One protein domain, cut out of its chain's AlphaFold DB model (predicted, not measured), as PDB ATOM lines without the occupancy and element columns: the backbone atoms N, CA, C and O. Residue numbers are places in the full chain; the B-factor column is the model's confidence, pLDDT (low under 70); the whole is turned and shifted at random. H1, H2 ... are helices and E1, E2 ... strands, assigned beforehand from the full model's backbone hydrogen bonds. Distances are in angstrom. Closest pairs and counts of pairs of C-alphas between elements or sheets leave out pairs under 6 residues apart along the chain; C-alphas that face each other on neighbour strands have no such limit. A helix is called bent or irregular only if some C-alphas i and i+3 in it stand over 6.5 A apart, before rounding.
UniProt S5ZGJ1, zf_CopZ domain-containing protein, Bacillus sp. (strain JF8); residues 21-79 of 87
ATOM      1  N   CYS A  21      34.648 128.094  19.028       81.06
ATOM      2  CA  CYS A  21      34.881 126.821  19.687       81.06
ATOM      3  C   CYS A  21      34.852 125.695  18.638       81.06
ATOM      4  O   CYS A  21      33.802 125.475  18.019       81.06
ATOM      5  N   PRO A  22      35.936 124.915  18.480       78.62
ATOM      6  CA  PRO A  22      36.037 123.907  17.424       78.62
ATOM      7  C   PRO A  22      35.045 122.749  17.598       78.62
ATOM      8  O   PRO A  22      34.866 121.940  16.692       78.62
ATOM      9  N   LYS A  23      34.390 122.645  18.765       79.94
ATOM     10  CA  LYS A  23      33.502 121.529  19.096       79.94
ATOM     11  C   LYS A  23      32.015 121.816  18.923       79.94
ATOM     12  O   LYS A  23      31.279 120.918  18.529       79.94
ATOM     13  N   CYS A  24      31.562 123.024  19.245       81.31
ATOM     14  CA  CYS A  24      30.145 123.397  19.161       81.31
ATOM     15  C   CYS A  24      29.876 124.561  18.201       81.31
ATOM     16  O   CYS A  24      28.727 124.978  18.081       81.31
ATOM     17  N   ALA A  25      30.916 125.098  17.553       84.12
ATOM     18  CA  ALA A  25      30.850 126.270  16.680       84.12
ATOM     19  C   ALA A  25      30.311 127.549  17.356       84.12
ATOM     20  O   ALA A  25      29.942 128.508  16.679       84.12
ATOM     21  N   ALA A  26      30.270 127.585  18.689       83.38
ATOM     22  CA  ALA A  26      29.869 128.770  19.430       83.38
ATOM     23  C   ALA A  26      31.019 129.764  19.582       83.38
ATOM     24  O   ALA A  26      32.192 129.394  19.549       83.38
ATOM     25  N   ALA A  27      30.661 131.022  19.822       81.81
ATOM     26  CA  ALA A  27      31.620 132.068  20.129       81.81
ATOM     27  C   ALA A  27      32.411 131.752  21.409       81.81
ATOM     28  O   ALA A  27      31.828 131.418  22.450       81.81
ATOM     29  N   GLY A  28      33.730 131.897  21.321       84.06
ATOM     30  CA  GLY A  28      34.611 132.025  22.469       84.06
ATOM     31  C   GLY A  28      34.863 133.481  22.819       84.06
ATOM     32  O   GLY A  28      34.815 134.363  21.960       84.06
ATOM     33  N   VAL A  29      35.132 133.724  24.096       85.31
ATOM     34  CA  VAL A  29      35.654 135.005  24.579       85.31
ATOM     35  C   VAL A  29      37.082 134.799  25.061       85.31
ATOM     36  O   VAL A  29      37.321 133.788  25.722       85.31
ATOM     37  N   PRO A  30      38.026 135.691  24.721       85.44
ATOM     38  CA  PRO A  30      39.367 135.622  25.281       85.44
ATOM     39  C   PRO A  30      39.278 135.787  26.795       85.44
ATOM     40  O   PRO A  30      38.458 136.566  27.287       85.44
ATOM     41  N   ILE A  31      40.102 135.042  27.518       83.38
ATOM     42  CA  ILE A  31      40.181 135.125  28.972       83.38
ATOM     43  C   ILE A  31      41.627 135.312  29.416       83.38
ATOM     44  O   ILE A  31      42.557 134.876  28.738       83.38
ATOM     45  N   ASP A  32      41.808 135.966  30.557       83.75
ATOM     46  CA  ASP A  32      43.118 136.152  31.166       83.75
ATOM     47  C   ASP A  32      43.510 134.965  32.061       83.75
ATOM     48  O   ASP A  32      42.747 134.022  32.290       83.75
ATOM     49  N   GLU A  33      44.741 135.005  32.569       79.56
ATOM     50  CA  GLU A  33      45.282 133.964  33.440       79.56
ATOM     51  C   GLU A  33      44.461 133.799  34.734       79.56
ATOM     52  O   GLU A  33      44.312 132.686  35.245       79.56
ATOM     53  N   GLU A  34      43.905 134.889  35.268       81.31
ATOM     54  CA  GLU A  34      43.097 134.866  36.488       81.31
ATOM     55  C   GLU A  34      41.775 134.121  36.255       81.31
ATOM     56  O   GLU A  34      41.411 133.223  37.021       81.31
ATOM     57  N   GLU A  35      41.072 134.428  35.167       78.56
ATOM     58  CA  GLU A  35      39.855 133.727  34.781       78.56
ATOM     59  C   GLU A  35      40.156 132.275  34.380       78.56
ATOM     60  O   GLU A  35      39.410 131.370  34.766       78.56
ATOM     61  N   MET A  36      41.292 132.003  33.727       78.31
ATOM     62  CA  MET A  36      41.742 130.633  33.466       78.31
ATOM     63  C   MET A  36      41.903 129.832  34.757       78.31
ATOM     64  O   MET A  36      41.438 128.695  34.819       78.31
ATOM     65  N   ARG A  37      42.512 130.406  35.802       75.06
ATOM     66  CA  ARG A  37      42.670 129.753  37.116       75.06
ATOM     67  C   ARG A  37      41.336 129.490  37.813       75.06
ATOM     68  O   ARG A  37      41.239 128.555  38.601       75.06
ATOM     69  N   ASN A  38      40.307 130.286  37.527       75.31
ATOM     70  CA  ASN A  38      38.963 130.060  38.058       75.31
ATOM     71  C   ASN A  38      38.220 128.927  37.332       75.31
ATOM     72  O   ASN A  38      37.371 128.266  37.934       75.31
ATOM     73  N   VAL A  39      38.519 128.715  36.048       71.88
ATOM     74  CA  VAL A  39      37.875 127.689  35.212       71.88
ATOM     75  C   VAL A  39      38.630 126.355  35.264       71.88
ATOM     76  O   VAL A  39      38.005 125.296  35.226       71.88
ATOM     77  N   LEU A  40      39.959 126.386  35.369       70.38
ATOM     78  CA  LEU A  40      40.809 125.200  35.426       70.38
ATOM     79  C   LEU A  40      41.008 124.701  36.852       70.38
ATOM     80  O   LEU A  40      41.215 125.466  37.789       70.38
ATOM     81  N   HIS A  41      41.029 123.378  37.008       68.06
ATOM     82  CA  HIS A  41      41.515 122.764  38.237       68.06
ATOM     83  C   HIS A  41      43.033 122.968  38.362       68.06
ATOM     84  O   HIS A  41      43.739 122.922  37.352       68.06
ATOM     85  N   ASN A  42      43.557 123.110  39.586       68.19
ATOM     86  CA  ASN A  42      44.998 123.295  39.830       68.19
ATOM     87  C   ASN A  42      45.863 122.218  39.147       68.19
ATOM     88  O   ASN A  42      46.929 122.524  38.623       68.19
ATOM     89  N   ASP A  43      45.376 120.977  39.079       69.62
ATOM     90  CA  ASP A  43      46.097 119.861  38.447       69.62
ATOM     91  C   ASP A  43      46.173 119.975  36.915       69.62
ATOM     92  O   ASP A  43      47.024 119.361  36.277       69.62
ATOM     93  N   SER A  44      45.280 120.766  36.315       69.69
ATOM     94  CA  SER A  44      45.240 121.031  34.873       69.69
ATOM     95  C   SER A  44      46.095 122.228  34.472       69.69
ATOM     96  O   SER A  44      46.291 122.452  33.282       69.69
ATOM     97  N   TRP A  45      46.648 122.971  35.438       71.31
ATOM     98  CA  TRP A  45      47.515 124.117  35.156       71.31
ATOM     99  C   TRP A  45      48.783 123.711  34.402       71.31
ATOM    100  O   TRP A  45      49.236 124.422  33.515       71.31
ATOM    101  N   ASN A  46      49.302 122.510  34.666       71.12
ATOM    102  CA  ASN A  46      50.458 121.960  33.952       71.12
ATOM    103  C   ASN A  46      50.177 121.649  32.468       71.12
ATOM    104  O   ASN A  46      51.101 121.337  31.725       71.12
ATOM    105  N   LEU A  47      48.907 121.680  32.047       69.06
ATOM    106  CA  LEU A  47      48.487 121.496  30.655       69.06
ATOM    107  C   LEU A  47      48.319 122.837  29.923       69.06
ATOM    108  O   LEU A  47      48.005 122.847  28.731       69.06
ATOM    109  N   VAL A  48      48.501 123.959  30.627       71.88
ATOM    110  CA  VAL A  48      48.460 125.300  30.051       71.88
ATOM    111  C   VAL A  48      49.765 125.576  29.306       71.88
ATOM    112  O   VAL A  48      50.860 125.340  29.807       71.88
ATOM    113  N   ILE A  49      49.635 126.088  28.090       73.00
ATOM    114  CA  ILE A  49      50.721 126.513  27.219       73.00
ATOM    115  C   ILE A  49      50.912 128.012  27.465       73.00
ATOM    116  O   ILE A  49      50.050 128.808  27.108       73.00
ATOM    117  N   GLU A  50      52.045 128.410  28.051       67.69
ATOM    118  CA  GLU A  50      52.321 129.790  28.508       67.69
ATOM    119  C   GLU A  50      52.270 130.880  27.414       67.69
ATOM    120  O   GLU A  50      52.321 132.066  27.723       67.69
ATOM    121  N   ARG A  51      52.203 130.510  26.131       65.56
ATOM    122  CA  ARG A  51      52.206 131.439  24.983       65.56
ATOM    123  C   ARG A  51      50.958 131.345  24.108       65.56
ATOM    124  O   ARG A  51      50.996 131.740  22.949       65.56
ATOM    125  N   ALA A  52      49.895 130.756  24.635       70.12
ATOM    126  CA  ALA A  52      48.677 130.505  23.892       70.12
ATOM    127  C   ALA A  52      47.560 131.447  24.352       70.12
ATOM    128  O   ALA A  52      47.352 131.618  25.553       70.12
ATOM    129  N   ASP A  53      46.819 132.019  23.406       81.25
ATOM    130  CA  ASP A  53      45.608 132.777  23.716       81.25
ATOM    131  C   ASP A  53      44.475 131.795  24.025       81.25
ATOM    132  O   ASP A  53      44.114 130.950  23.195       81.25
ATOM    133  N   TYR A  54      43.933 131.859  25.240       83.19
ATOM    134  CA  TYR A  54      42.853 130.983  25.681       83.19
ATOM    135  C   TYR A  54      41.499 131.665  25.562       83.19
ATOM    136  O   TYR A  54      41.312 132.822  25.929       83.19
ATOM    137  N   PHE A  55      40.528 130.888  25.095       85.75
ATOM    138  CA  PHE A  55      39.165 131.323  24.874       85.75
ATOM    139  C   PHE A  55      38.200 130.435  25.642       85.75
ATOM    140  O   PHE A  55      38.275 129.203  25.604       85.75
ATOM    141  N   ARG A  56      37.242 131.062  26.314       84.50
ATOM    142  CA  ARG A  56      36.155 130.382  27.004       84.50
ATOM    143  C   ARG A  56      34.957 130.224  26.092       84.50
ATOM    144  O   ARG A  56      34.434 131.205  25.571       84.50
ATOM    145  N   CYS A  57      34.482 128.994  25.932       84.62
ATOM    146  CA  CYS A  57      33.240 128.733  25.216       84.62
ATOM    147  C   CYS A  57      32.036 129.180  26.059       84.62
ATOM    148  O   CYS A  57      31.910 128.808  27.224       84.62
ATOM    149  N   LEU A  58      31.122 129.947  25.463       80.12
ATOM    150  CA  LEU A  58      29.934 130.459  26.160       80.12
ATOM    151  C   LEU A  58      28.741 129.487  26.171       80.12
ATOM    152  O   LEU A  58      27.687 129.795  26.727       80.12
ATOM    153  N   THR A  59      28.858 128.321  25.538       81.06
ATOM    154  CA  THR A  59      27.746 127.371  25.417       81.06
ATOM    155  C   THR A  59      27.753 126.349  26.546       81.06
ATOM    156  O   THR A  59      28.590 125.456  26.566       81.06
ATOM    157  N   LEU A  60      26.731 126.403  27.407       71.88
ATOM    158  CA  LEU A  60      26.527 125.474  28.534       71.88
ATOM    159  C   LEU A  60      26.354 124.000  28.122       71.88
ATOM    160  O   LEU A  60      26.543 123.102  28.933       71.88
ATOM    161  N   HIS A  61      25.977 123.743  26.870       77.06
ATOM    162  CA  HIS A  61      25.840 122.390  26.319       77.06
ATOM    163  C   HIS A  61      27.121 121.881  25.644       77.06
ATOM    164  O   HIS A  61      27.160 120.741  25.177       77.06
ATOM    165  N   CYS A  62      28.159 122.714  25.550       78.44
ATOM    166  CA  CYS A  62      29.430 122.301  24.990       78.44
ATOM    167  C   CYS A  62      30.249 121.608  26.080       78.44
ATOM    168  O   CYS A  62      30.469 122.198  27.131       78.44
ATOM    169  N   PRO A  63      30.781 120.399  25.842       76.88
ATOM    170  CA  PRO A  63      31.657 119.736  26.805       76.88
ATOM    171  C   PRO A  63      33.072 120.345  26.835       76.88
ATOM    172  O   PRO A  63      33.991 119.698  27.327       76.88
ATOM    173  N   VAL A  64      33.283 121.506  26.209       77.00
ATOM    174  CA  VAL A  64      34.551 122.238  26.144       77.00
ATOM    175  C   VAL A  64      34.331 123.587  26.797       77.00
ATOM    176  O   VAL A  64      33.540 124.384  26.300       77.00
ATOM    177  N   SER A  65      35.062 123.834  27.874       76.56
ATOM    178  CA  SER A  65      35.009 125.089  28.625       76.56
ATOM    179  C   SER A  65      36.040 126.063  28.084       76.56
ATOM    180  O   SER A  65      35.736 127.236  27.887       76.56
ATOM    181  N   LEU A  66      37.242 125.557  27.796       82.06
ATOM    182  CA  LEU A  66      38.379 126.330  27.316       82.06
ATOM    183  C   LEU A  66      38.949 125.725  26.052       82.06
ATOM    184  O   LEU A  66      39.086 124.505  25.946       82.06
ATOM    185  N   PHE A  67      39.320 126.586  25.121       83.06
ATOM    186  CA  PHE A  67      40.006 126.198  23.910       83.06
ATOM    187  C   PHE A  67      41.041 127.245  23.523       83.06
ATOM    188  O   PHE A  67      40.944 128.404  23.906       83.06
ATOM    189  N   SER A  68      42.057 126.816  22.795       83.56
ATOM    190  CA  SER A  68      43.118 127.682  22.307       83.56
ATOM    191  C   SER A  68      43.589 127.188  20.950       83.56
ATOM    192  O   SER A  68      43.445 126.001  20.629       83.56
ATOM    193  N   LYS A  69      44.136 128.105  20.160       74.44
ATOM    194  CA  LYS A  69      44.735 127.832  18.863       74.44
ATOM    195  C   LYS A  69      46.219 128.189  18.932       74.44
ATOM    196  O   LYS A  69      46.560 129.348  19.131       74.44
ATOM    197  N   VAL A  70      47.092 127.199  18.760       71.19
ATOM    198  CA  VAL A  70      48.553 127.380  18.717       71.19
ATOM    199  C   VAL A  70      49.060 126.722  17.444       71.19
ATOM    200  O   VAL A  70      48.787 125.543  17.242       71.19
ATOM    201  N   ASP A  71      49.752 127.470  16.580       63.69
ATOM    202  CA  ASP A  71      50.332 126.961  15.323       63.69
ATOM    203  C   ASP A  71      49.342 126.119  14.484       63.69
ATOM    204  O   ASP A  71      49.641 125.010  14.048       63.69
ATOM    205  N   ASP A  72      48.114 126.626  14.314       59.88
ATOM    206  CA  ASP A  72      46.992 125.956  13.626       59.88
ATOM    207  C   ASP A  72      46.483 124.643  14.253       59.88
ATOM    208  O   ASP A  72      45.557 124.015  13.730       59.88
ATOM    209  N   MET A  73      46.990 124.269  15.426       56.09
ATOM    210  CA  MET A  73      46.465 123.175  16.235       56.09
ATOM    211  C   MET A  73      45.494 123.691  17.297       56.09
ATOM    212  O   MET A  73      45.767 124.647  18.025       56.09
ATOM    213  N   TRP A  74      44.346 123.019  17.404       62.31
ATOM    214  CA  TRP A  74      43.335 123.313  18.414       62.31
ATOM    215  C   TRP A  74      43.535 122.452  19.653       62.31
ATOM    216  O   TRP A  74      43.549 121.222  19.575       62.31
ATOM    217  N   PHE A  75      43.583 123.106  20.805       66.38
ATOM    218  CA  PHE A  75      43.586 122.467  22.111       66.38
ATOM    219  C   PHE A  75      42.285 122.810  22.815       66.38
ATOM    220  O   PHE A  75      41.803 123.936  22.718       66.38
ATOM    221  N   TRP A  76      41.697 121.853  23.526       67.62
ATOM    222  CA  TRP A  76      40.523 122.123  24.343       67.62
ATOM    223  C   TRP A  76      40.530 121.302  25.621       67.62
ATOM    224  O   TRP A  76      40.860 120.114  25.629       67.62
ATOM    225  N   MET A  77      40.104 121.938  26.704       69.75
ATOM    226  CA  MET A  77      39.936 121.312  28.007       69.75
ATOM    227  C   MET A  77      38.443 121.084  28.239       69.75
ATOM    228  O   MET A  77      37.615 121.975  28.028       69.75
ATOM    229  N   ARG A  78      38.089 119.845  28.596       64.19
ATOM    230  CA  ARG A  78      36.726 119.522  29.035       64.19
ATOM    231  C   ARG A  78      36.570 119.956  30.483       64.19
ATOM    232  O   ARG A  78      37.550 119.871  31.217       64.19
ATOM    233  N   ASP A  79      35.359 120.350  30.873       51.66
ATOM    234  CA  ASP A  79      35.013 120.634  32.268       51.66
ATOM    235  C   ASP A  79      35.519 119.506  33.182       51.66
ATOM    236  O   ASP A  79      34.927 118.428  33.265       51.66
TER     237      ASP A  79
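AT A GLANCE: This is residues 21 to 79 of the 87 residues of the protein "zf_CopZ domain-containing protein" of Bacillus sp. (strain JF8) (UniProt S5ZGJ1). A small twisted sheet of four strands, E1 - E2 - E3 - E4, has the short helix H1 over E2 and E3, while the short helix H2 lies off the sheet beyond H1. The strands' lines turn by 87 degrees from edge to edge, and the hairpin of E3 and E4 crosses E1. The printed part has 59 residues, with two named helices and four named strands that follow along the chain as E1, H1, H2, E2, E3, E4; the sheet is antiparallel and the class mixed, helices and strands, with 30 of the 59 residues in named elements. It is compact, with a radius of gyration of the C-alphas of 10.5 A and spans of 26 by 25 by 16 A.

HOW THE PARTS SIT: E1, residues 28 to 30, is an edge strand, antiparallel to E2, residues 54 to 57, with N 29 and O 56 3.0 A apart. H1, residues 33 to 39, is on the sheet at a height over the sheet of 9.6 A, from a local plane fitted to just 6 C-alphas. It lies over E2 and only just over E3, residues 66 to 70, where 3 of its 7 C-alphas fall. It runs slantwise to the strands, at 33 degrees to E2 on the local plane; the closest C-alphas of H1 and E2, those of Met 36 and Tyr 54, are 7.9 A apart. H2, residues 42 to 47, is not on the sheet; it is close to H1 but not clearly touching, the closest C-alphas, Arg 37 and Trp 45, being 7.7 A apart. E2, E3 and E4, residues 73 to 77, form a meander, each strand the antiparallel neighbour of the one before; N 55 and O 67 are 2.8 A apart, N 68 and O 75 2.9 A. In H1 every O i to N i+4 pair is within hydrogen-bond range; in H2 0 of 2 are, with 2 of 3 O i to N i+3 pairs.

IN THESE COORDINATES: E1 begins at C-alpha 28 (34.611, 132.025, 22.469) and is 6.6 A long. H1 and E2 measure 9.9 A each, H2 10.0 A, E3 13.4 A and E4 13.6 A, ending at C-alpha 77 (39.936, 121.312, 28.007). H2 is only just irregular: C-alphas 43 and 46 are 6.6 A apart.

THE WHOLE: The C-alphas farthest apart, Arg 51 and His 61, are 27.9 A apart. The printed part has no cut and no long link. Confidence is low, under 70, in residues 41 to 44, 47, 50 to 51 and 71 to 79.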